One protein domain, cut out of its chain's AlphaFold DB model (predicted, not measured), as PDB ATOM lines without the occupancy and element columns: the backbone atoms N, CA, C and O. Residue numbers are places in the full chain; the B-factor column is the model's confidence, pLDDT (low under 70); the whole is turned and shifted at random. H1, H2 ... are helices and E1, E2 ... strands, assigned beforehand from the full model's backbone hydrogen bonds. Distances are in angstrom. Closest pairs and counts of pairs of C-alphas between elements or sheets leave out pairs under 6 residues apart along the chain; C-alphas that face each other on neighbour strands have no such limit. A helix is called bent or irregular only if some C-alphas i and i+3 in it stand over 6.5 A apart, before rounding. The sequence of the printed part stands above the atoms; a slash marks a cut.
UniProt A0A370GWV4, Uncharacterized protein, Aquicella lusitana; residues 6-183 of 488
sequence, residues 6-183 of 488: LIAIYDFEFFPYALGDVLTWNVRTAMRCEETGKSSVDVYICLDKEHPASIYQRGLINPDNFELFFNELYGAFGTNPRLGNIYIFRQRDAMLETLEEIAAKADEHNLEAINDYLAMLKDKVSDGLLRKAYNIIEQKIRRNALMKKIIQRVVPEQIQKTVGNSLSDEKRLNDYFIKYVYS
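AT A GLANCE: This is residues 6 to 183 of the 488 residues of an uncharacterized protein of Aquicella lusitana (UniProt A0A370GWV4). A small parallel sheet of three strands, E1, E2 and E3, is covered by H1 on one face and H3 on the other, three layers that make a head at one end. From beside E1, H4 runs toward a long helical arm of H5 and H6, and H7 folds back from there until its residues 180 to 182 touch H1. The printed part has 178 residues with seven named helices and three named strands, in the order E1 H1 E2 H2 E3 H3 H4 H5 H6 H7; the class is mostly helix. The whole is elongated, spanning 60 by 33 by 30 A, and only just compact, close to loose, with a radius of gyration of the C-alphas of 18.7 A.

HOW THE PARTS SIT: Edge strand E1, residues 6 to 11, is parallel to inner strand E2, residues 40 to 46, with N 8 and O 42 within hydrogen-bond range at 2.9 A. E2 is parallel to edge strand E3, residues 83 to 89, with N 43 and O 85 2.8 A apart. H1, residues 19 to 35, lies over E2 at a height of 9.1 A over the sheet, slantwise at 36 degrees on the local plane. H2, residues 66 to 77, only grazes the sheet with its residues 74 to 77. E1, H1, E2 and E2, H2, E3 are strand-helix-strand units, parallel neighbour strands with a helix between, each with a right-handed crossover. H3, residues 92 to 103, is on the opposite face from H1, at a height of 9.8 A. H3 and H4, residues 108 to 125, form a helical hairpin at a shallow tilt of 32 degrees; their closest C-alphas, of Ala 103 and Leu 111, are 5.8 A apart. H4 and H5, residues 128 to 141, meet only through their link. H5 and H6, residues 145 to 154, are close but not clearly touching; their closest C-alphas, of Ile 141 and Lys 148, are 5.9 A apart. H7, residues 157 to 182, touches H1; their closest C-alphas, of Val 181 and Trp 25, are 5.4 A apart. Each O i to N i+4 pair is within hydrogen-bond range in H1 and H3, against 5 of 8 in H2, 11 of 14 in H4, 6 of 10 in H5, 5 of 6 in H6 and 21 of 22 in H7.

IN THESE COORDINATES: E1 begins at C-alpha 6 (-43.534, 26.690, -7.289). From first to last C-alpha H1 measures 24.7 A, H4 26.0 A, H5 20.3 A and H7 34.7 A. H2 and H7 are irregular: C-alphas 72 and 75, and likewise 179 and 182, are 7.2 A apart. H6 begins at C-alpha 145 (1.352, 52.343, -4.830), and H7 ends at C-alpha 182 (-27.190, 32.722, 3.403).

THE WHOLE: The two C-alphas farthest apart, of Ser 39 and Leu 146, are 60.9 A apart. The printed part has no cut; the link from E2 to H2, residues 47 to 65, is long. Mean pLDDT of the printed part is 85.1, with residues 123 to 148, 150 to 155 and 157 to 168 under 70.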
ATOM      1  N   LEU A   6     -44.360  25.528  -7.591       97.94
ATOM      2  CA  LEU A   6     -43.534  26.690  -7.289       97.94
ATOM      3  C   LEU A   6     -42.308  26.691  -8.208       97.94
ATOM      4  O   LEU A   6     -41.693  25.650  -8.414       97.94
ATOM      5  N   ILE A   7     -41.918  27.853  -8.714       97.75
ATOM      6  CA  ILE A   7     -40.688  28.034  -9.487       97.75
ATOM      7  C   ILE A   7     -39.561  28.439  -8.548       97.75
ATOM      8  O   ILE A   7     -39.710  29.356  -7.737       97.75
ATOM      9  N   ALA A   8     -38.408  27.800  -8.703       98.06
ATOM     10  CA  ALA A   8     -37.195  28.171  -7.998       98.06
ATOM     11  C   ALA A   8     -36.027  28.312  -8.982       98.06
ATOM     12  O   ALA A   8     -35.713  27.383  -9.720       98.06
ATOM     13  N   ILE A   9     -35.378  29.479  -8.989       98.06
ATOM     14  CA  ILE A   9     -34.304  29.818  -9.934       98.06
ATOM     15  C   ILE A   9     -32.954  29.777  -9.212       98.06
ATOM     16  O   ILE A   9     -32.784  30.426  -8.178       98.06
ATOM     17  N   TYR A  10     -31.992  29.050  -9.778       98.19
ATOM     18  CA  TYR A  10     -30.606  28.988  -9.319       98.19
ATOM     19  C   TYR A  10     -29.660  29.368 -10.465       98.19
ATOM     20  O   TYR A  10     -29.289  28.544 -11.299       98.19
ATOM     21  N   ASP A  11     -29.272  30.640 -10.523       97.75
ATOM     22  CA  ASP A  11     -28.281  31.142 -11.478       97.75
ATOM     23  C   ASP A  11     -26.900  31.189 -10.813       97.75
ATOM     24  O   ASP A  11     -26.719  31.867  -9.798       97.75
ATOM     25  N   PHE A  12     -25.925  30.472 -11.373       96.94
ATOM     26  CA  PHE A  12     -24.566  30.402 -10.828       96.94
ATOM     27  C   PHE A  12     -23.767  31.706 -10.956       96.94
ATOM     28  O   PHE A  12     -22.710  31.847 -10.335       96.94
ATOM     29  N   GLU A  13     -24.270  32.696 -11.694       94.62
ATOM     30  CA  GLU A  13     -23.757  34.061 -11.617       94.62
ATOM     31  C   GLU A  13     -24.138  34.750 -10.291       94.62
ATOM     32  O   GLU A  13     -23.449  35.668  -9.833       94.62
ATOM     33  N   PHE A  14     -25.237  34.337  -9.660       94.62
ATOM     34  CA  PHE A  14     -25.758  34.952  -8.437       94.62
ATOM     35  C   PHE A  14     -25.495  34.100  -7.203       94.62
ATOM     36  O   PHE A  14     -25.194  34.638  -6.137       94.62
ATOM     37  N   PHE A  15     -25.540  32.782  -7.356       95.56
ATOM     38  CA  PHE A  15     -25.330  31.831  -6.278       95.56
ATOM     39  C   PHE A  15     -23.997  31.091  -6.426       95.56
ATOM     40  O   PHE A  15     -23.524  30.850  -7.536       95.56
ATOM     41  N   PRO A  16     -23.343  30.729  -5.315       94.25
ATOM     42  CA  PRO A  16     -22.091  29.990  -5.358       94.25
ATOM     43  C   PRO A  16     -22.290  28.509  -5.728       94.25
ATOM     44  O   PRO A  16     -23.322  27.893  -5.466       94.25
ATOM     45  N   TYR A  17     -21.237  27.904  -6.269       95.56
ATOM     46  CA  TYR A  17     -21.026  26.462  -6.333       95.56
ATOM     47  C   TYR A  17     -20.591  25.970  -4.956       95.56
ATOM     48  O   TYR A  17     -19.404  25.754  -4.692       95.56
ATOM     49  N   ALA A  18     -21.551  25.865  -4.050       94.25
ATOM     50  CA  ALA A  18     -21.319  25.443  -2.683       94.25
ATOM     51  C   ALA A  18     -22.442  24.513  -2.225       94.25
ATOM     52  O   ALA A  18     -23.621  24.842  -2.303       94.25
ATOM     53  N   LEU A  19     -22.052  23.342  -1.719       96.69
ATOM     54  CA  LEU A  19     -22.991  22.308  -1.292       96.69
ATOM     55  C   LEU A  19     -23.966  22.812  -0.224       96.69
ATOM     56  O   LEU A  19     -25.168  22.645  -0.376       96.69
ATOM     57  N   GLY A  20     -23.453  23.459   0.826       95.88
ATOM     58  CA  GLY A  20     -24.303  23.971   1.904       95.88
ATOM     59  C   GLY A  20     -25.360  24.950   1.394       95.88
ATOM     60  O   GLY A  20     -26.511  24.863   1.799       95.88
ATOM     61  N   ASP A  21     -24.987  25.796   0.436       96.50
ATOM     62  CA  ASP A  21     -25.861  26.814  -0.138       96.50
ATOM     63  C   ASP A  21     -27.004  26.195  -0.961       96.50
ATOM     64  O   ASP A  21     -28.161  26.572  -0.776       96.50
ATOM     65  N   VAL A  22     -26.722  25.178  -1.786       98.00
ATOM     66  CA  VAL A  22     -27.765  24.442  -2.532       98.00
ATOM     67  C   VAL A  22     -28.717  23.702  -1.590       98.00
ATOM     68  O   VAL A  22     -29.929  23.714  -1.798       98.00
ATOM     69  N   LEU A  23     -28.198  23.071  -0.533       98.25
ATOM     70  CA  LEU A  23     -29.030  22.327   0.418       98.25
ATOM     71  C   LEU A  23     -29.926  23.255   1.247       98.25
ATOM     72  O   LEU A  23     -31.114  22.979   1.405       98.25
ATOM     73  N   THR A  24     -29.396  24.387   1.713       97.50
ATOM     74  CA  THR A  24     -30.195  25.421   2.384       97.50
ATOM     75  C   THR A  24     -31.257  25.987   1.443       97.50
ATOM     76  O   THR A  24     -32.420  26.125   1.828       97.50
ATOM     77  N   TRP A  25     -30.899  26.254   0.186       98.00
ATOM     78  CA  TRP A  25     -31.838  26.708  -0.840       98.00
ATOM     79  C   TRP A  25     -32.969  25.699  -1.099       98.00
ATOM     80  O   TRP A  25     -34.137  26.086  -1.194       98.00
ATOM     81  N   ASN A  26     -32.662  24.398  -1.137       98.44
ATOM     82  CA  ASN A  26     -33.664  23.339  -1.278       98.44
ATOM     83  C   ASN A  26     -34.694  23.353  -0.140       98.44
ATOM     84  O   ASN A  26     -35.894  23.240  -0.390       98.44
ATOM     85  N   VAL A  27     -34.251  23.526   1.107       98.25
ATOM     86  CA  VAL A  27     -35.165  23.600   2.258       98.25
ATOM     87  C   VAL A  27     -36.017  24.862   2.199       98.25
ATOM     88  O   VAL A  27     -37.232  24.785   2.362       98.25
ATOM     89  N   ARG A  28     -35.421  26.020   1.890       97.50
ATOM     90  CA  ARG A  28     -36.157  27.294   1.814       97.50
ATOM     91  C   ARG A  28     -37.204  27.297   0.702       97.50
ATOM     92  O   ARG A  28     -38.313  27.791   0.896       97.50
ATOM     93  N   THR A  29     -36.889  26.716  -0.449       97.88
ATOM     94  CA  THR A  29     -37.856  26.582  -1.550       97.88
ATOM     95  C   THR A  29     -38.967  25.589  -1.212       97.88
ATOM     96  O   THR A  29     -40.122  25.846  -1.547       97.88
ATOM     97  N   ALA A  30     -38.673  24.516  -0.469       98.38
ATOM     98  CA  ALA A  30     -39.696  23.607   0.047       98.38
ATOM     99  C   ALA A  30     -40.600  24.255   1.112       98.38
ATOM    100  O   ALA A  30     -41.808  24.031   1.087       98.38
ATOM    101  N   MET A  31     -40.048  25.090   2.000       97.81
ATOM    102  CA  MET A  31     -40.830  25.889   2.955       97.81
ATOM    103  C   MET A  31     -41.801  26.815   2.221       97.81
ATOM    104  O   MET A  31     -43.003  26.769   2.470       97.81
ATOM    105  N   ARG A  32     -41.308  27.582   1.237       96.81
ATOM    106  CA  ARG A  32     -42.151  28.477   0.428       96.81
ATOM    107  C   ARG A  32     -43.212  27.711  -0.364       96.81
ATOM    108  O   ARG A  32     -44.332  28.190  -0.521       96.81
ATOM    109  N   CYS A  33     -42.878  26.520  -0.861       97.81
ATOM    110  CA  CYS A  33     -43.825  25.637  -1.544       97.81
ATOM    111  C   CYS A  33     -44.997  25.280  -0.616       97.81
ATOM    112  O   CYS A  33     -46.155  25.396  -1.010       97.81
ATOM    113  N   GLU A  34     -44.704  24.954   0.644       97.50
ATOM    114  CA  GLU A  34     -45.725  24.672   1.650       97.50
ATOM    115  C   GLU A  34     -46.558  25.911   2.020       97.50
ATOM    116  O   GLU A  34     -47.786  25.842   2.027       97.50
ATOM    117  N   GLU A  35     -45.918  27.054   2.282       96.75
ATOM    118  CA  GLU A  35     -46.601  28.309   2.647       96.75
ATOM    119  C   GLU A  35     -47.577  28.788   1.571       96.75
ATOM    120  O   GLU A  35     -48.628  29.347   1.877       96.75
ATOM    121  N   THR A  36     -47.240  28.539   0.305       96.50
ATOM    122  CA  THR A  36     -48.043  28.938  -0.859       96.50
ATOM    123  C   THR A  36     -49.040  27.863  -1.304       96.50
ATOM    124  O   THR A  36     -49.746  28.048  -2.297       96.50
ATOM    125  N   GLY A  37     -49.120  26.733  -0.587       96.25
ATOM    126  CA  GLY A  37     -50.031  25.629  -0.897       96.25
ATOM    127  C   GLY A  37     -49.725  24.919  -2.220       96.25
ATOM    128  O   GLY A  37     -50.633  24.363  -2.840       96.25
ATOM    129  N   LYS A  38     -48.472  24.964  -2.682       96.81
ATOM    130  CA  LYS A  38     -48.000  24.280  -3.894       96.81
ATOM    131  C   LYS A  38     -47.649  22.826  -3.592       96.81
ATOM    132  O   LYS A  38     -47.335  22.468  -2.458       96.81
ATOM    133  N   SER A  39     -47.711  21.964  -4.608       96.81
ATOM    134  CA  SER A  39     -47.393  20.537  -4.433       96.81
ATOM    135  C   SER A  39     -45.907  20.227  -4.574       96.81
ATOM    136  O   SER A  39     -45.412  19.286  -3.954       96.81
ATOM    137  N   SER A  40     -45.215  20.986  -5.422       98.00
ATOM    138  CA  SER A  40     -43.848  20.696  -5.847       98.00
ATOM    139  C   SER A  40     -43.104  21.952  -6.303       98.00
ATOM    140  O   SER A  40     -43.715  22.990  -6.550       98.00
ATOM    141  N   VAL A  41     -41.782  21.844  -6.402       98.56
ATOM    142  CA  VAL A  41     -40.840  22.889  -6.803       98.56
ATOM    143  C   VAL A  41     -40.192  22.493  -8.124       98.56
ATOM    144  O   VAL A  41     -39.435  21.524  -8.176       98.56
ATOM    145  N   ASP A  42     -40.465  23.254  -9.178       98.56
ATOM    146  CA  ASP A  42     -39.741  23.168 -10.442       98.56
ATOM    147  C   ASP A  42     -38.484  24.051 -10.361       98.56
ATOM    148  O   ASP A  42     -38.555  25.258 -10.109       98.56
ATOM    149  N   VAL A  43     -37.320  23.433 -10.545       98.62
ATOM    150  CA  VAL A  43     -35.997  24.044 -10.387       98.62
ATOM    151  C   VAL A  43     -35.444  24.454 -11.750       98.62
ATOM    152  O   VAL A  43     -35.309  23.621 -12.640       98.62
ATOM    153  N   TYR A  44     -35.076  25.723 -11.902       98.62
ATOM    154  CA  TYR A  44     -34.500  26.299 -13.119       98.62
ATOM    155  C   TYR A  44     -33.054  26.706 -12.841       98.62
ATOM    156  O   TYR A  44     -32.804  27.619 -12.056       98.62
ATOM    157  N   ILE A  45     -32.099  26.019 -13.464       98.56
ATOM    158  CA  ILE A  45     -30.665  26.210 -13.236       98.56
ATOM    159  C   ILE A  45     -30.042  26.918 -14.437       98.56
ATOM    160  O   ILE A  45     -30.120  26.410 -15.557       98.56
ATOM    161  N   CYS A  46     -29.372  28.049 -14.204       98.19
ATOM    162  CA  CYS A  46     -28.618  28.763 -15.234       98.19
ATOM    163  C   CYS A  46     -27.113  28.512 -15.096       98.19
ATOM    164  O   CYS A  46     -26.515  28.809 -14.062       98.19
ATOM    165  N   LEU A  47     -26.516  27.992 -16.166       97.31
ATOM    166  CA  LEU A  47     -25.099  27.679 -16.328       97.31
ATOM    167  C   LEU A  47     -24.520  28.479 -17.496       97.31
ATOM    168  O   LEU A  47     -24.098  27.915 -18.507       97.31
ATOM    169  N   ASP A  48     -24.559  29.803 -17.381       95.81
ATOM    170  CA  ASP A  48     -24.079  30.690 -18.434       95.81
ATOM    171  C   ASP A  48     -22.543  30.733 -18.477       95.81
ATOM    172  O   ASP A  48     -21.890  31.211 -17.548       95.81
ATOM    173  N   LYS A  49     -21.967  30.269 -19.589       95.75
ATOM    174  CA  LYS A  49     -20.518  30.248 -19.817       95.75
ATOM    175  C   LYS A  49     -19.887  31.644 -19.787       95.75
ATOM    176  O   LYS A  49     -18.743  31.766 -19.353       95.75
ATOM    177  N   GLU A  50     -20.601  32.678 -20.229       93.25
ATOM    178  CA  GLU A  50     -20.091  34.059 -20.229       93.25
ATOM    179  C   GLU A  50     -20.051  34.649 -18.811       93.25
ATOM    180  O   GLU A  50     -19.260  35.544 -18.504       93.25
ATOM    181  N   HIS A  51     -20.868  34.090 -17.917       93.62
ATOM    182  CA  HIS A  51     -21.048  34.533 -16.543       93.62
ATOM    183  C   HIS A  51     -20.993  33.350 -15.558       93.62
ATOM    184  O   HIS A  51     -21.923  33.138 -14.781       93.62
ATOM    185  N   PRO A  52     -19.889  32.582 -15.537       94.75
ATOM    186  CA  PRO A  52     -19.883  31.225 -14.995       94.75
ATOM    187  C   PRO A  52     -19.876  31.157 -13.466       94.75
ATOM    188  O   PRO A  52     -19.933  30.055 -12.926       94.75
ATOM    189  N   ALA A  53     -19.728  32.287 -12.764       93.06
ATOM    190  CA  ALA A  53     -19.465  32.311 -11.330       93.06
ATOM    191  C   ALA A  53     -19.977  33.567 -10.615       93.06
ATOM    192  O   ALA A  53     -19.831  34.700 -11.096       93.06
ATOM    193  N   SER A  54     -20.456  33.362  -9.389       92.44
ATOM    194  CA  SER A  54     -20.821  34.429  -8.461       92.44
ATOM    195  C   SER A  54     -19.619  35.199  -7.929       92.44
ATOM    196  O   SER A  54     -18.467  34.763  -8.023       92.44
ATOM    197  N   ILE A  55     -19.891  36.364  -7.329       87.00
ATOM    198  CA  ILE A  55     -18.870  37.266  -6.767       87.00
ATOM    199  C   ILE A  55     -17.901  36.552  -5.814       87.00
ATOM    200  O   ILE A  55     -16.723  36.896  -5.781       87.00
ATOM    201  N   TYR A  56     -18.362  35.513  -5.116       86.94
ATOM    202  CA  TYR A  56     -17.569  34.766  -4.143       86.94
ATOM    203  C   TYR A  56     -16.556  33.800  -4.779       86.94
ATOM    204  O   TYR A  56     -15.666  33.312  -4.085       86.94
ATOM    205  N   GLN A  57     -16.681  33.496  -6.077       89.19
ATOM    206  CA  GLN A  57     -15.908  32.439  -6.748       89.19
ATOM    207  C   GLN A  57     -15.328  32.840  -8.114       89.19
ATOM    208  O   GLN A  57     -14.725  32.005  -8.784       89.19
ATOM    209  N   ARG A  58     -15.412  34.115  -8.522       85.12
ATOM    210  CA  ARG A  58     -14.852  34.606  -9.806       85.12
ATOM    211  C   ARG A  58     -13.350  34.375  -9.996       85.12
ATOM    212  O   ARG A  58     -12.883  34.327 -11.125       85.12
ATOM    213  N   GLY A  59     -12.580  34.262  -8.913       79.69
ATOM    214  CA  GLY A  59     -11.143  33.956  -8.980       79.69
ATOM    215  C   GLY A  59     -10.827  32.477  -9.215       79.69
ATOM    216  O   GLY A  59      -9.667  32.117  -9.385       79.69
ATOM    217  N   LEU A  60     -11.850  31.627  -9.189       83.38
ATOM    218  CA  LEU A  60     -11.724  30.182  -9.100       83.38
ATOM    219  C   LEU A  60     -12.468  29.462 -10.227       83.38
ATOM    220  O   LEU A  60     -11.948  28.512 -10.814       83.38
ATOM    221  N   ILE A  61     -13.684  29.916 -10.511       87.31
ATOM    222  CA  ILE A  61     -14.580  29.322 -11.497       87.31
ATOM    223  C   ILE A  61     -14.617  30.232 -12.720       87.31
ATOM    224  O   ILE A  61     -14.798  31.445 -12.607       87.31
ATOM    225  N   ASN A  62     -14.395  29.641 -13.888       91.56
ATOM    226  CA  ASN A  62     -14.217  30.326 -15.158       91.56
ATOM    227  C   ASN A  62     -14.904  29.541 -16.298       91.56
ATOM    228  O   ASN A  62     -15.377  28.421 -16.075       91.56
ATOM    229  N   PRO A  63     -14.958  30.102 -17.521       94.50
ATOM    230  CA  PRO A  63     -15.652  29.482 -18.652       94.50
ATOM    231  C   PRO A  63     -15.128  28.095 -19.058       94.50
ATOM    232  O   PRO A  63     -15.827  27.377 -19.770       94.50
ATOM    233  N   ASP A  64     -13.923  27.715 -18.628       92.12
ATOM    234  CA  ASP A  64     -13.279  26.453 -18.995       92.12
ATOM    235  C   ASP A  64     -13.480  25.351 -17.943       92.12
ATOM    236  O   ASP A  64     -13.273  24.177 -18.244       92.12
ATOM    237  N   ASN A  65     -13.867  25.698 -16.707       92.25
ATOM    238  CA  ASN A  65     -13.967  24.731 -15.608       92.25
ATOM    239  C   ASN A  65     -15.330  24.674 -14.900       92.25
ATOM    240  O   ASN A  65     -15.543  23.754 -14.113       92.25
ATOM    241  N   PHE A  66     -16.262  25.594 -15.161       94.44
ATOM    242  CA  PHE A  66     -17.535  25.666 -14.428       94.44
ATOM    243  C   PHE A  66     -18.391  24.395 -14.535       94.44
ATOM    244  O   PHE A  66     -19.018  23.994 -13.554       94.44
ATOM    245  N   GLU A  67     -18.357  23.700 -15.676       94.56
ATOM    246  CA  GLU A  67     -19.084  22.436 -15.857       94.56
ATOM    247  C   GLU A  67     -18.602  21.342 -14.900       94.56
ATOM    248  O   GLU A  67     -19.407  20.541 -14.433       94.56
ATOM    249  N   LEU A  68     -17.311  21.331 -14.544       91.75
ATOM    250  CA  LEU A  68     -16.778  20.394 -13.554       91.75
ATOM    251  C   LEU A  68     -17.423  20.631 -12.183       91.75
ATOM    252  O   LEU A  68     -17.843  19.684 -11.523       91.75
ATOM    253  N   PHE A  69     -17.531  21.896 -11.768       93.12
ATOM    254  CA  PHE A  69     -18.163  22.259 -10.501       93.12
ATOM    255  C   PHE A  69     -19.662  21.967 -10.507       93.12
ATOM    256  O   PHE A  69     -20.190  21.479  -9.508       93.12
ATOM    257  N   PHE A  70     -20.341  22.230 -11.626       96.88
ATOM    258  CA  PHE A  70     -21.753  21.897 -11.769       96.88
ATOM    259  C   PHE A  70     -21.993  20.391 -11.684       96.88
ATOM    260  O   PHE A  70     -22.844  19.963 -10.912       96.88
ATOM    261  N   ASN A  71     -21.227  19.586 -12.424       94.88
ATOM    262  CA  ASN A  71     -21.380  18.132 -12.432       94.88
ATOM    263  C   ASN A  71     -21.195  17.529 -11.034       94.88
ATOM    264  O   ASN A  71     -21.953  16.644 -10.641       94.88
ATOM    265  N   GLU A  72     -20.237  18.040 -10.257       92.88
ATOM    266  CA  GLU A  72     -20.062  17.623  -8.864       92.88
ATOM    267  C   GLU A  72     -21.249  18.014  -7.982       92.88
ATOM    268  O   GLU A  72     -21.617  17.259  -7.088       92.88
ATOM    269  N   LEU A  73     -21.858  19.175  -8.222       96.81
ATOM    270  CA  LEU A  73     -22.909  19.729  -7.373       96.81
ATOM    271  C   LEU A  73     -24.324  19.289  -7.774       96.81
ATOM    272  O   LEU A  73     -25.229  19.349  -6.944       96.81
ATOM    273  N   TYR A  74     -24.528  18.821  -9.007       97.75
ATOM    274  CA  TYR A  74     -25.845  18.540  -9.585       97.75
ATOM    275  C   TYR A  74     -26.711  17.626  -8.706       97.75
ATOM    276  O   TYR A  74     -27.883  17.921  -8.468       97.75
ATOM    277  N   GLY A  75     -26.119  16.570  -8.138       97.31
ATOM    278  CA  GLY A  75     -26.829  15.642  -7.250       97.31
ATOM    279  C   GLY A  75     -27.451  16.309  -6.013       97.31
ATOM    280  O   GLY A  75     -28.442  15.818  -5.486       97.31
ATOM    281  N   ALA A  76     -26.940  17.461  -5.568       98.44
ATOM    282  CA  ALA A  76     -27.521  18.187  -4.442       98.44
ATOM    283  C   ALA A  76     -28.916  18.748  -4.762       98.44
ATOM    284  O   ALA A  76     -29.789  18.711  -3.897       98.44
ATOM    285  N   PHE A  77     -29.182  19.194  -5.994       98.56
ATOM    286  CA  PHE A  77     -30.515  19.676  -6.392       98.56
ATOM    287  C   PHE A  77     -31.574  18.568  -6.320       98.56
ATOM    288  O   PHE A  77     -32.729  18.831  -5.986       98.56
ATOM    289  N   GLY A  78     -31.160  17.316  -6.527       98.25
ATOM    290  CA  GLY A  78     -32.013  16.135  -6.410       98.25
ATOM    291  C   GLY A  78     -32.508  15.832  -4.991       98.25
ATOM    292  O   GLY A  78     -33.325  14.933  -4.842       98.25
ATOM    293  N   THR A  79     -32.026  16.542  -3.964       98.56
ATOM    294  CA  THR A  79     -32.408  16.323  -2.552       98.56
ATOM    295  C   THR A  79     -33.586  17.183  -2.082       98.56
ATOM    296  O   THR A  79     -33.953  17.134  -0.905       98.56
ATOM    297  N   ASN A  80     -34.181  17.995  -2.966       98.56
ATOM    298  CA  ASN A  80     -35.258  18.910  -2.591       98.56
ATOM    299  C   ASN A  80     -36.485  18.151  -2.017       98.56
ATOM    300  O   ASN A  80     -36.994  17.243  -2.677       98.56
ATOM    301  N   PRO A  81     -37.013  18.536  -0.835       97.75
ATOM    302  CA  PRO A  81     -38.137  17.849  -0.184       97.75
ATOM    303  C   PRO A  81     -39.434  17.808  -0.996       97.75
ATOM    304  O   PRO A  81     -40.303  16.971  -0.756       97.75
ATOM    305  N   ARG A  82     -39.590  18.749  -1.928       98.00
ATOM    306  CA  ARG A  82     -40.772  18.917  -2.772       98.00
ATOM    307  C   ARG A  82     -40.375  18.926  -4.246       98.00
ATOM    308  O   ARG A  82     -41.004  19.629  -5.026       98.00
ATOM    309  N   LEU A  83     -39.323  18.203  -4.635       98.31
ATOM    310  CA  LEU A  83     -38.808  18.249  -6.002       98.31
ATOM    311  C   LEU A  83     -39.893  17.908  -7.040       98.31
ATOM    312  O   LEU A  83     -40.524  16.855  -6.967       98.31
ATOM    313  N   GLY A  84     -40.093  18.809  -8.000       97.62
ATOM    314  CA  GLY A  84     -40.820  18.573  -9.243       97.62
ATOM    315  C   GLY A  84     -39.834  18.253 -10.363       97.62
ATOM    316  O   GLY A  84     -39.152  17.232 -10.333       97.62
ATOM    317  N   ASN A  85     -39.741  19.141 -11.350       98.00
ATOM    318  CA  ASN A  85     -38.814  19.011 -12.470       98.00
ATOM    319  C   ASN A  85     -37.523  19.811 -12.244       98.00
ATOM    320  O   ASN A  85     -37.511  20.796 -11.508       98.00
ATOM    321  N   ILE A  86     -36.444  19.416 -12.924       98.50
ATOM    322  CA  ILE A  86     -35.202  20.194 -13.011       98.50
ATOM    323  C   ILE A  86     -34.969  20.566 -14.475       98.50
ATOM    324  O   ILE A  86     -34.857  19.691 -15.334       98.50
ATOM    325  N   TYR A  87     -34.859  21.861 -14.747       98.44
ATOM    326  CA  TYR A  87     -34.559  22.434 -16.053       98.44
ATOM    327  C   TYR A  87     -33.175  23.079 -16.015       98.44
ATOM    328  O   TYR A  87     -32.891  23.898 -15.143       98.44
ATOM    329  N   ILE A  88     -32.305  22.712 -16.955       98.38
ATOM    330  CA  ILE A  88     -30.924  23.206 -17.021       98.38
ATOM    331  C   ILE A  88     -30.751  24.025 -18.296       98.38
ATOM    332  O   ILE A  88     -30.977  23.523 -19.397       98.38
ATOM    333  N   PHE A  89     -30.276  25.258 -18.147       98.25
ATOM    334  CA  PHE A  89     -30.039  26.186 -19.244       98.25
ATOM    335  C   PHE A  89     -28.557  26.539 -19.325       98.25
ATOM    336  O   PHE A  89     -27.981  27.062 -18.375       98.25
ATOM    337  N   ARG A  90     -27.940  26.281 -20.482       96.88
ATOM    338  CA  ARG A  90     -26.551  26.686 -20.789       96.88
ATOM    339  C   ARG A  90     -26.451  28.101 -21.369       96.88
ATOM    340  O   ARG A  90     -25.359  28.640 -21.493       96.88
ATOM    341  N   GLN A  91     -27.586  28.672 -21.764       94.62
ATOM    342  CA  GLN A  91     -27.703  30.021 -22.305       94.62
ATOM    343  C   GLN A  91     -28.783  30.750 -21.518       94.62
ATOM    344  O   GLN A  91     -29.903  30.247 -21.398       94.62
ATOM    345  N   ARG A  92     -28.441  31.923 -20.974       94.88
ATOM    346  CA  ARG A  92     -29.372  32.705 -20.157       94.88
ATOM    347  C   ARG A  92     -30.598  33.139 -20.955       94.88
ATOM    348  O   ARG A  92     -31.699  33.015 -20.438       94.88
ATOM    349  N   ASP A  93     -30.422  33.558 -22.205       92.94
ATOM    350  CA  ASP A  93     -31.524  34.031 -23.055       92.94
ATOM    351  C   ASP A  93     -32.619  32.966 -23.223       92.94
ATOM    352  O   ASP A  93     -33.791  33.253 -23.010       92.94
ATOM    353  N   ALA A  94     -32.243  31.703 -23.450       96.25
ATOM    354  CA  ALA A  94     -33.199  30.594 -23.523       96.25
ATOM    355  C   ALA A  94     -33.959  30.369 -22.198       96.25
ATOM    356  O   ALA A  94     -35.138  30.002 -22.193       96.25
ATOM    357  N   MET A  95     -33.294  30.591 -21.057       97.50
ATOM    358  CA  MET A  95     -33.967  30.558 -19.758       97.50
ATOM    359  C   MET A  95     -34.944  31.725 -19.618       97.50
ATOM    360  O   MET A  95     -36.046  31.522 -19.124       97.50
ATOM    361  N   LEU A  96     -34.562  32.925 -20.058       94.56
ATOM    362  CA  LEU A  96     -35.409  34.115 -19.997       94.56
ATOM    363  C   LEU A  96     -36.667  33.960 -20.845       94.56
ATOM    364  O   LEU A  96     -37.750  34.191 -20.319       94.56
ATOM    365  N   GLU A  97     -36.547  33.476 -22.082       94.31
ATOM    366  CA  GLU A  97     -37.699  33.152 -22.937       94.31
ATOM    367  C   GLU A  97     -38.659  32.186 -22.221       94.31
ATOM    368  O   GLU A  97     -39.862  32.433 -22.129       94.31
ATOM    369  N   THR A  98     -38.116  31.129 -21.604       97.00
ATOM    370  CA  THR A  98     -38.917  30.167 -20.831       97.00
ATOM    371  C   THR A  98     -39.596  30.827 -19.623       97.00
ATOM    372  O   THR A  98     -40.775  30.586 -19.355       97.00
ATOM    373  N   LEU A  99     -38.878  31.664 -18.870       94.06
ATOM    374  CA  LEU A  99     -39.427  32.355 -17.701       94.06
ATOM    375  C   LEU A  99     -40.495  33.388 -18.091       94.06
ATOM    376  O   LEU A  99     -41.465  33.541 -17.353       94.06
ATOM    377  N   GLU A 100     -40.372  34.053 -19.240       93.19
ATOM    378  CA  GLU A 100     -41.386  34.969 -19.779       93.19
ATOM    379  C   GLU A 100     -42.682  34.233 -20.144       93.19
ATOM    380  O   GLU A 100     -43.777  34.666 -19.767       93.19
ATOM    381  N   GLU A 101     -42.575  33.074 -20.802       94.19
ATOM    382  CA  GLU A 101     -43.731  32.224 -21.102       94.19
ATOM    383  C   GLU A 101     -44.454  31.762 -19.834       94.19
ATOM    384  O   GLU A 101     -45.691  31.694 -19.795       94.19
ATOM    385  N   ILE A 102     -43.688  31.441 -18.788       94.00
ATOM    386  CA  ILE A 102     -44.248  31.050 -17.500       94.00
ATOM    387  C   ILE A 102     -44.875  32.254 -16.799       94.00
ATOM    388  O   ILE A 102     -45.998  32.138 -16.307       94.00
ATOM    389  N   ALA A 103     -44.212  33.413 -16.795       92.06
ATOM    390  CA  ALA A 103     -44.712  34.646 -16.191       92.06
ATOM    391  C   ALA A 103     -46.087  35.039 -16.752       92.06
ATOM    392  O   ALA A 103     -46.979  35.403 -15.989       92.06
ATOM    393  N   ALA A 104     -46.313  34.857 -18.058       91.62
ATOM    394  CA  ALA A 104     -47.603  35.123 -18.698       91.62
ATOM    395  C   ALA A 104     -48.779  34.298 -18.125       91.62
ATOM    396  O   ALA A 104     -49.944  34.641 -18.339       91.62
ATOM    397  N   LYS A 105     -48.494  33.198 -17.416       94.25
ATOM    398  CA  LYS A 105     -49.480  32.266 -16.838       94.25
ATOM    399  C   LYS A 105     -49.297  32.058 -15.326       94.25
ATOM    400  O   LYS A 105     -50.036  31.270 -14.729       94.25
ATOM    401  N   ALA A 106     -48.304  32.708 -14.727       90.56
ATOM    402  CA  ALA A 106     -47.905  32.516 -13.344       90.56
ATOM    403  C   ALA A 106     -48.891  33.187 -12.377       90.56
ATOM    404  O   ALA A 106     -49.559  34.169 -12.698       90.56
ATOM    405  N   ASP A 107     -48.990  32.635 -11.171       93.38
ATOM    406  CA  ASP A 107     -49.588  33.348 -10.045       93.38
ATOM    407  C   ASP A 107     -48.597  34.336  -9.421       93.38
ATOM    408  O   ASP A 107     -47.434  34.418  -9.813       93.38
ATOM    409  N   GLU A 108     -49.079  35.082  -8.432       94.69
ATOM    410  CA  GLU A 108     -48.332  36.127  -7.734       94.69
ATOM    411  C   GLU A 108     -47.002  35.637  -7.141       94.69
ATOM    412  O   GLU A 108     -45.996  36.332  -7.258       94.69
ATOM    413  N   HIS A 109     -46.952  34.427  -6.577       93.69
ATOM    414  CA  HIS A 109     -45.742  33.913  -5.928       93.69
ATOM    415  C   HIS A 109     -44.653  33.548  -6.941       93.69
ATOM    416  O   HIS A 109     -43.475  33.858  -6.743       93.69
ATOM    417  N   ASN A 110     -45.047  32.919  -8.049       94.12
ATOM    418  CA  ASN A 110     -44.129  32.626  -9.147       94.12
ATOM    419  C   ASN A 110     -43.688  33.914  -9.864       94.12
ATOM    420  O   ASN A 110     -42.513  34.052 -10.199       94.12
ATOM    421  N   LEU A 111     -44.596  34.883 -10.035       93.88
ATOM    422  CA  LEU A 111     -44.266  36.201 -10.580       93.88
ATOM    423  C   LEU A 111     -43.268  36.956  -9.704       93.88
ATOM    424  O   LEU A 111     -42.353  37.568 -10.244       93.88
ATOM    425  N   GLU A 112     -43.401  36.903  -8.379       93.44
ATOM    426  CA  GLU A 112     -42.442  37.511  -7.451       93.44
ATOM    427  C   GLU A 112     -41.030  36.950  -7.677       93.44
ATOM    428  O   GLU A 112     -40.095  37.714  -7.899       93.44
ATOM    429  N   ALA A 113     -40.880  35.618  -7.708       92.81
ATOM    430  CA  ALA A 113     -39.580  34.975  -7.918       92.81
ATOM    431  C   ALA A 113     -38.949  35.342  -9.274       92.81
ATOM    432  O   ALA A 113     -37.751  35.617  -9.347       92.81
ATOM    433  N   ILE A 114     -39.756  35.372 -10.341       94.69
ATOM    434  CA  ILE A 114     -39.301  35.756 -11.684       94.69
ATOM    435  C   ILE A 114     -38.904  37.236 -11.712       94.69
ATOM    436  O   ILE A 114     -37.839  37.577 -12.220       94.69
ATOM    437  N   ASN A 115     -39.720  38.124 -11.144       93.12
ATOM    438  CA  ASN A 115     -39.449  39.560 -11.130       93.12
ATOM    439  C   ASN A 115     -38.202  39.904 -10.314       93.12
ATOM    440  O   ASN A 115     -37.411  40.734 -10.759       93.12
ATOM    441  N   ASP A 116     -37.997  39.246  -9.171       92.50
ATOM    442  CA  ASP A 116     -36.780  39.389  -8.372       92.50
ATOM    443  C   ASP A 116     -35.538  38.997  -9.190       92.50
ATOM    444  O   ASP A 116     -34.551  39.733  -9.220       92.50
ATOM    445  N   TYR A 117     -35.601  37.878  -9.921       93.56
ATOM    446  CA  TYR A 117     -34.518  37.440 -10.805       93.56
ATOM    447  C   TYR A 117     -34.266  38.425 -11.964       93.56
ATOM    448  O   TYR A 117     -33.124  38.813 -12.221       93.56
ATOM    449  N   LEU A 118     -35.320  38.896 -12.638       90.88
ATOM    450  CA  LEU A 118     -35.209  39.861 -13.737       90.88
ATOM    451  C   LEU A 118     -34.673  41.222 -13.270       90.88
ATOM    452  O   LEU A 118     -33.903  41.861 -13.991       90.88
ATOM    453  N   ALA A 119     -35.051  41.668 -12.070       88.19
ATOM    454  CA  ALA A 119     -34.516  42.884 -11.466       88.19
ATOM    455  C   ALA A 119     -32.996  42.779 -11.264       88.19
ATOM    456  O   ALA A 119     -32.270  43.720 -11.576       88.19
ATOM    457  N   MET A 120     -32.496  41.608 -10.850       89.12
ATOM    458  CA  MET A 120     -31.055  41.379 -10.704       89.12
ATOM    459  C   MET A 120     -30.275  41.484 -12.019       89.12
ATOM    460  O   MET A 120     -29.112  41.899 -11.997       89.12
ATOM    461  N   LEU A 121     -30.899  41.136 -13.149       85.12
ATOM    462  CA  LEU A 121     -30.283  41.185 -14.478       85.12
ATOM    463  C   LEU A 121     -30.296  42.578 -15.113       85.12
ATOM    464  O   LEU A 121     -29.284  42.987 -15.686       85.12
ATOM    465  N   LYS A 122     -31.417  43.310 -15.021       78.12
ATOM    466  CA  LYS A 122     -31.592  44.624 -15.677       78.12
ATOM    467  C   LYS A 122     -30.486  45.610 -15.320       78.12
ATOM    468  O   LYS A 122     -29.967  46.301 -16.192       78.12
ATOM    469  N   ASP A 123     -30.068  45.599 -14.065       66.44
ATOM    470  CA  ASP A 123     -29.068  46.530 -13.554       66.44
ATOM    471  C   ASP A 123     -27.653  46.285 -14.122       66.44
ATOM    472  O   ASP A 123     -26.830  47.200 -14.133       66.44
ATOM    473  N   LYS A 124     -27.362  45.097 -14.682       64.75
ATOM    474  CA  LYS A 124     -26.049  44.790 -15.284       64.75
ATOM    475  C   LYS A 124     -25.871  45.268 -16.719       64.75
ATOM    476  O   LYS A 124     -24.738  45.542 -17.124       64.75
ATOM    477  N   VAL A 125     -26.948  45.361 -17.501       56.66
ATOM    478  CA  VAL A 125     -26.878  45.768 -18.920       56.66
ATOM    479  C   VAL A 125     -26.339  47.202 -19.052       56.66
ATOM    480  O   VAL A 125     -25.652  47.526 -20.020       56.66
ATOM    481  N   SER A 126     -26.535  48.028 -18.024       53.34
ATOM    482  CA  SER A 126     -25.990  49.384 -17.883       53.34
ATOM    483  C   SER A 126     -24.451  49.468 -17.826       53.34
ATOM    484  O   SER A 126     -23.895  50.520 -18.140       53.34
ATOM    485  N   ASP A 127     -23.748  48.384 -17.466       54.97
ATOM    486  CA  ASP A 127     -22.372  48.456 -16.937       54.97
ATOM    487  C   ASP A 127     -21.276  47.816 -17.815       54.97
ATOM    488  O   ASP A 127     -20.077  47.994 -17.561       54.97
ATOM    489  N   GLY A 128     -21.635  47.103 -18.889       56.06
ATOM    490  CA  GLY A 128     -20.688  46.297 -19.682       56.06
ATOM    491  C   GLY A 128     -19.523  47.073 -20.327       56.06
ATOM    492  O   GLY A 128     -18.397  46.570 -20.395       56.06
ATOM    493  N   LEU A 129     -19.749  48.317 -20.764       54.62
ATOM    494  CA  LEU A 129     -18.718  49.169 -21.382       54.62
ATOM    495  C   LEU A 129     -17.761  49.789 -20.352       54.62
ATOM    496  O   LEU A 129     -16.548  49.827 -20.566       54.62
ATOM    497  N   LEU A 130     -18.291  50.232 -19.212       52.84
ATOM    498  CA  LEU A 130     -17.517  50.889 -18.155       52.84
ATOM    499  C   LEU A 130     -16.673  49.887 -17.359       52.84
ATOM    500  O   LEU A 130     -15.528  50.171 -17.001       52.84
ATOM    501  N   ARG A 131     -17.190  48.671 -17.167       53.62
ATOM    502  CA  ARG A 131     -16.489  47.582 -16.481       53.62
ATOM    503  C   ARG A 131     -15.262  47.082 -17.249       53.62
ATOM    504  O   ARG A 131     -14.229  46.801 -16.637       53.62
ATOM    505  N   LYS A 132     -15.318  47.058 -18.590       60.59
ATOM    506  CA  LYS A 132     -14.141  46.793 -19.443       60.59
ATOM    507  C   LYS A 132     -13.039  47.838 -19.237       60.59
ATOM    508  O   LYS A 132     -11.872  47.468 -19.125       60.59
ATOM    509  N   ALA A 133     -13.393  49.121 -19.136       58.31
ATOM    510  CA  ALA A 133     -12.428  50.192 -18.882       58.31
ATOM    511  C   ALA A 133     -11.821  50.108 -17.467       58.31
ATOM    512  O   ALA A 133     -10.610  50.269 -17.306       58.31
ATOM    513  N   TYR A 134     -12.633  49.790 -16.453       59.22
ATOM    514  CA  TYR A 134     -12.178  49.649 -15.066       59.22
ATOM    515  C   TYR A 134     -11.175  48.504 -14.877       59.22
ATOM    516  O   TYR A 134     -10.118  48.719 -14.287       59.22
ATOM    517  N   ASN A 135     -11.436  47.315 -15.431       58.41
ATOM    518  CA  ASN A 135     -10.541  46.159 -15.277       58.41
ATOM    519  C   ASN A 135      -9.131  46.421 -15.846       58.41
ATOM    520  O   ASN A 135      -8.130  45.983 -15.273       58.41
ATOM    521  N   ILE A 136      -9.031  47.193 -16.937       65.62
ATOM    522  CA  ILE A 136      -7.749  47.628 -17.521       65.62
ATOM    523  C   ILE A 136      -7.004  48.578 -16.569       65.62
ATOM    524  O   ILE A 136      -5.776  48.528 -16.459       65.62
ATOM    525  N   ILE A 137      -7.742  49.446 -15.875       57.56
ATOM    526  CA  ILE A 137      -7.198  50.414 -14.921       57.56
ATOM    527  C   ILE A 137      -6.761  49.708 -13.626       57.56
ATOM    528  O   ILE A 137      -5.643  49.926 -13.160       57.56
ATOM    529  N   GLU A 138      -7.578  48.810 -13.072       56.72
ATOM    530  CA  GLU A 138      -7.299  48.104 -11.816       56.72
ATOM    531  C   GLU A 138      -6.067  47.186 -11.917       56.72
ATOM    532  O   GLU A 138      -5.198  47.211 -11.038       56.72
ATOM    533  N   GLN A 139      -5.921  46.446 -13.025       64.88
ATOM    534  CA  GLN A 139      -4.735  45.615 -13.270       64.88
ATOM    535  C   GLN A 139      -3.438  46.438 -13.325       64.88
ATOM    536  O   GLN A 139      -2.385  45.964 -12.893       64.88
ATOM    537  N   LYS A 140      -3.506  47.688 -13.802       57.28
ATOM    538  CA  LYS A 140      -2.368  48.621 -13.791       57.28
ATOM    539  C   LYS A 140      -2.118  49.226 -12.402       57.28
ATOM    540  O   LYS A 140      -0.962  49.457 -12.054       57.28
ATOM    541  N   ILE A 141      -3.161  49.436 -11.590       53.09
ATOM    542  CA  ILE A 141      -3.065  50.006 -10.231       53.09
ATOM    543  C   ILE A 141      -2.446  49.028  -9.229       53.09
ATOM    544  O   ILE A 141      -1.598  49.439  -8.435       53.09
ATOM    545  N   ARG A 142      -2.834  47.741  -9.246       56.41
ATOM    546  CA  ARG A 142      -2.376  46.752  -8.243       56.41
ATOM    547  C   ARG A 142      -0.851  46.564  -8.202       56.41
ATOM    548  O   ARG A 142      -0.335  46.048  -7.220       56.41
ATOM    549  N   ARG A 143      -0.124  47.013  -9.230       56.91
ATOM    550  CA  ARG A 143       1.338  46.894  -9.326       56.91
ATOM    551  C   ARG A 143       2.117  48.110  -8.813       56.91
ATOM    552  O   ARG A 143       3.340  48.033  -8.764       56.91
ATOM    553  N   ASN A 144       1.476  49.233  -8.454       61.31
ATOM    554  CA  ASN A 144       2.219  50.442  -8.079       61.31
ATOM    555  C   ASN A 144       1.454  51.379  -7.116       61.31
ATOM    556  O   ASN A 144       0.477  52.034  -7.486       61.31
ATOM    557  N   ALA A 145       1.948  51.505  -5.879       68.62
ATOM    558  CA  ALA A 145       1.352  52.343  -4.830       68.62
ATOM    559  C   ALA A 145       1.328  53.849  -5.173       68.62
ATOM    560  O   ALA A 145       0.436  54.572  -4.720       68.62
ATOM    561  N   LEU A 146       2.261  54.323  -6.009       69.12
ATOM    562  CA  LEU A 146       2.301  55.709  -6.480       69.12
ATOM    563  C   LEU A 146       1.166  55.989  -7.481       69.12
ATOM    564  O   LEU A 146       0.516  57.032  -7.410       69.12
ATOM    565  N   MET A 147       0.858  55.019  -8.350       56.97
ATOM    566  CA  MET A 147      -0.244  55.115  -9.315       56.97
ATOM    567  C   MET A 147      -1.609  55.206  -8.635       56.97
ATOM    568  O   MET A 147      -2.473  55.928  -9.121       56.97
ATOM    569  N   LYS A 148      -1.791  54.564  -7.473       59.81
ATOM    570  CA  LYS A 148      -3.026  54.668  -6.679       59.81
ATOM    571  C   LYS A 148      -3.307  56.112  -6.234       59.81
ATOM    572  O   LYS A 148      -4.437  56.577  -6.361       59.81
ATOM    573  N   LYS A 149      -2.279  56.842  -5.776       70.94
ATOM    574  CA  LYS A 149      -2.399  58.252  -5.351       70.94
ATOM    575  C   LYS A 149      -2.622  59.210  -6.525       70.94
ATOM    576  O   LYS A 149      -3.367  60.175  -6.384       70.94
ATOM    577  N   ILE A 150      -1.996  58.950  -7.674       66.50
ATOM    578  CA  ILE A 150      -2.175  59.763  -8.889       66.50
ATOM    579  C   ILE A 150      -3.589  59.576  -9.445       66.50
ATOM    580  O   ILE A 150      -4.286  60.548  -9.712       66.50
ATOM    581  N   ILE A 151      -4.056  58.334  -9.536       59.09
ATOM    582  CA  ILE A 151      -5.393  58.007 -10.030       59.09
ATOM    583  C   ILE A 151      -6.477  58.596  -9.117       59.09
ATOM    584  O   ILE A 151      -7.406  59.206  -9.622       59.09
ATOM    585  N   GLN A 152      -6.327  58.574  -7.790       61.59
ATOM    586  CA  GLN A 152      -7.278  59.253  -6.890       61.59
ATOM    587  C   GLN A 152      -7.396  60.771  -7.118       61.59
ATOM    588  O   GLN A 152      -8.434  61.346  -6.805       61.59
ATOM    589  N   ARG A 153      -6.361  61.423  -7.668       68.31
ATOM    590  CA  ARG A 153      -6.382  62.859  -7.998       68.31
ATOM    591  C   ARG A 153      -6.835  63.163  -9.426       68.31
ATOM    592  O   ARG A 153      -7.300  64.267  -9.674       68.31
ATOM    593  N   VAL A 154      -6.652  62.223 -10.353       60.38
ATOM    594  CA  VAL A 154      -6.849  62.442 -11.798       60.38
ATOM    595  C   VAL A 154      -8.125  61.780 -12.318       60.38
ATOM    596  O   VAL A 154      -8.644  62.182 -13.353       60.38
ATOM    597  N   VAL A 155      -8.654  60.775 -11.616       58.47
ATOM    598  CA  VAL A 155      -9.857  60.058 -12.039       58.47
ATOM    599  C   VAL A 155     -11.070  60.989 -11.971       58.47
ATOM    600  O   VAL A 155     -11.415  61.440 -10.875       58.47
ATOM    601  N   PRO A 156     -11.735  61.250 -13.115       70.25
ATOM    602  CA  PRO A 156     -12.917  62.097 -13.175       70.25
ATOM    603  C   PRO A 156     -14.013  61.618 -12.222       70.25
ATOM    604  O   PRO A 156     -14.206  60.415 -12.038       70.25
ATOM    605  N   GLU A 157     -14.782  62.557 -11.673       65.69
ATOM    606  CA  GLU A 157     -15.904  62.299 -10.758       65.69
ATOM    607  C   GLU A 157     -16.891  61.247 -11.304       65.69
ATOM    608  O   GLU A 157     -17.450  60.457 -10.550       65.69
ATOM    609  N   GLN A 158     -17.047  61.166 -12.630       58.62
ATOM    610  CA  GLN A 158     -17.850  60.145 -13.307       58.62
ATOM    611  C   GLN A 158     -17.361  58.717 -13.033       58.62
ATOM    612  O   GLN A 158     -18.173  57.855 -12.727       58.62
ATOM    613  N   ILE A 159     -16.049  58.469 -13.057       58.47
ATOM    614  CA  ILE A 159     -15.480  57.149 -12.752       58.47
ATOM    615  C   ILE A 159     -15.558  56.870 -11.243       58.47
ATOM    616  O   ILE A 159     -15.776  55.727 -10.851       58.47
ATOM    617  N   GLN A 160     -15.441  57.889 -10.382       60.88
ATOM    618  CA  GLN A 160     -15.676  57.719  -8.939       60.88
ATOM    619  C   GLN A 160     -17.137  57.336  -8.647       60.88
ATOM    620  O   GLN A 160     -17.376  56.422  -7.860       60.88
ATOM    621  N   LYS A 161     -18.102  57.955  -9.343       61.59
ATOM    622  CA  LYS A 161     -19.518  57.552  -9.317       61.59
ATOM    623  C   LYS A 161     -19.706  56.122  -9.828       61.59
ATOM    624  O   LYS A 161     -20.406  55.352  -9.185       61.59
ATOM    625  N   THR A 162     -19.018  55.715 -10.896       55.22
ATOM    626  CA  THR A 162     -19.050  54.325 -11.389       55.22
ATOM    627  C   THR A 162     -18.476  53.318 -10.383       55.22
ATOM    628  O   THR A 162     -19.041  52.245 -10.208       55.22
ATOM    629  N   VAL A 163     -17.386  53.646  -9.677       53.50
ATOM    630  CA  VAL A 163     -16.848  52.786  -8.603       53.50
ATOM    631  C   VAL A 163     -17.833  52.685  -7.433       53.50
ATOM    632  O   VAL A 163     -18.018  51.600  -6.888       53.50
ATOM    633  N   GLY A 164     -18.514  53.784  -7.090       58.34
ATOM    634  CA  GLY A 164     -19.636  53.764  -6.148       58.34
ATOM    635  C   GLY A 164     -20.770  52.836  -6.604       58.34
ATOM    636  O   GLY A 164     -21.260  52.037  -5.807       58.34
ATOM    637  N   ASN A 165     -21.115  52.862  -7.894       57.62
ATOM    638  CA  ASN A 165     -22.135  51.984  -8.474       57.62
ATOM    639  C   ASN A 165     -21.711  50.499  -8.444       57.62
ATOM    640  O   ASN A 165     -22.506  49.649  -8.052       57.62
ATOM    641  N   SER A 166     -20.446  50.166  -8.727       57.44
ATOM    642  CA  SER A 166     -19.966  48.771  -8.664       57.44
ATOM    643  C   SER A 166     -19.996  48.176  -7.248       57.44
ATOM    644  O   SER A 166     -20.204  46.972  -7.101       57.44
ATOM    645  N   LEU A 167     -19.795  48.987  -6.201       58.19
ATOM    646  CA  LEU A 167     -19.959  48.551  -4.804       58.19
ATOM    647  C   LEU A 167     -21.438  48.351  -4.441       58.19
ATOM    648  O   LEU A 167     -21.769  47.446  -3.674       58.19
ATOM    649  N   SER A 168     -22.333  49.165  -5.011       63.91
ATOM    650  CA  SER A 168     -23.780  48.989  -4.842       63.91
ATOM    651  C   SER A 168     -24.283  47.683  -5.472       63.91
ATOM    652  O   SER A 168     -25.144  47.020  -4.894       63.91
ATOM    653  N   ASP A 169     -23.663  47.246  -6.570       73.12
ATOM    654  CA  ASP A 169     -23.956  45.978  -7.238       73.12
ATOM    655  C   ASP A 169     -23.530  44.750  -6.423       73.12
ATOM    656  O   ASP A 169     -24.283  43.782  -6.326       73.12
ATOM    657  N   GLU A 170     -22.339  44.766  -5.814       81.00
ATOM    658  CA  GLU A 170     -21.910  43.666  -4.937       81.00
ATOM    659  C   GLU A 170     -22.787  43.571  -3.695       81.00
ATOM    660  O   GLU A 170     -23.178  42.469  -3.309       81.00
ATOM    661  N   LYS A 171     -23.164  44.717  -3.115       85.50
ATOM    662  CA  LYS A 171     -24.131  44.752  -2.021       85.50
ATOM    663  C   LYS A 171     -25.475  44.169  -2.457       85.50
ATOM    664  O   LYS A 171     -26.003  43.332  -1.741       85.50
ATOM    665  N   ARG A 172     -26.006  44.537  -3.630       85.12
ATOM    666  CA  ARG A 172     -27.279  43.988  -4.130       85.12
ATOM    667  C   ARG A 172     -27.194  42.481  -4.382       85.12
ATOM    668  O   ARG A 172     -28.102  41.754  -4.000       85.12
ATOM    669  N   LEU A 173     -26.106  41.998  -4.987       87.00
ATOM    670  CA  LEU A 173     -25.868  40.561  -5.184       87.00
ATOM    671  C   LEU A 173     -25.797  39.818  -3.849       87.00
ATOM    672  O   LEU A 173     -26.379  38.746  -3.711       87.00
ATOM    673  N   ASN A 174     -25.130  40.408  -2.859       87.38
ATOM    674  CA  ASN A 174     -25.060  39.869  -1.510       87.38
ATOM    675  C   ASN A 174     -26.432  39.888  -0.816       87.38
ATOM    676  O   ASN A 174     -26.805  38.899  -0.198       87.38
ATOM    677  N   ASP A 175     -27.215  40.958  -0.962       89.62
ATOM    678  CA  ASP A 175     -28.572  41.068  -0.414       89.62
ATOM    679  C   ASP A 175     -29.507  40.023  -1.056       89.62
ATOM    680  O   ASP A 175     -30.269  39.361  -0.353       89.62
ATOM    681  N   TYR A 176     -29.395  39.795  -2.371       90.44
ATOM    682  CA  TYR A 176     -30.106  38.726  -3.078       90.44
ATOM    683  C   TYR A 176     -29.680  37.340  -2.568       90.44
ATOM    684  O   TYR A 176     -30.520  36.513  -2.213       90.44
ATOM    685  N   PHE A 177     -28.376  37.094  -2.440       90.88
ATOM    686  CA  PHE A 177     -27.850  35.851  -1.878       90.88
ATOM    687  C   PHE A 177     -28.333  35.609  -0.436       90.88
ATOM    688  O   PHE A 177     -28.756  34.501  -0.100       90.88
ATOM    689  N   ILE A 178     -28.352  36.645   0.406       87.31
ATOM    690  CA  ILE A 178     -28.875  36.577   1.776       87.31
ATOM    691  C   ILE A 178     -30.374  36.277   1.778       87.31
ATOM    692  O   ILE A 178     -30.819  35.378   2.504       87.31
ATOM    693  N   LYS A 179     -31.139  36.972   0.927       87.81
ATOM    694  CA  LYS A 179     -32.587  36.785   0.793       87.81
ATOM    695  C   LYS A 179     -32.938  35.329   0.516       87.81
ATOM    696  O   LYS A 179     -33.886  34.851   1.127       87.81
ATOM    697  N   TYR A 180     -32.188  34.613  -0.326       89.44
ATOM    698  CA  TYR A 180     -32.556  33.251  -0.746       89.44
ATOM    699  C   TYR A 180     -31.754  32.114  -0.116       89.44
ATOM    700  O   TYR A 180     -32.247  30.990  -0.111       89.44
ATOM    701  N   VAL A 181     -30.555  32.363   0.422       87.44
ATOM    702  CA  VAL A 181     -29.671  31.284   0.893       87.44
ATOM    703  C   VAL A 181     -29.032  31.568   2.249       87.44
ATOM    704  O   VAL A 181     -29.279  30.810   3.178       87.44
ATOM    705  N   TYR A 182     -28.246  32.640   2.379       80.00
ATOM    706  CA  TYR A 182     -27.190  32.722   3.403       80.00
ATOM    707  C   TYR A 182     -27.649  32.579   4.865       80.00
ATOM    708  O   TYR A 182     -26.956  31.949   5.658       80.00
ATOM    709  N   SER A 183     -28.782  33.183   5.238       83.81
ATOM    710  CA  SER A 183     -29.226  33.230   6.638       83.81
ATOM    711  C   SER A 183     -30.263  32.153   6.956       83.81
ATOM    712  O   SER A 183     -31.296  32.046   6.288       83.81
TER     713      SER A 183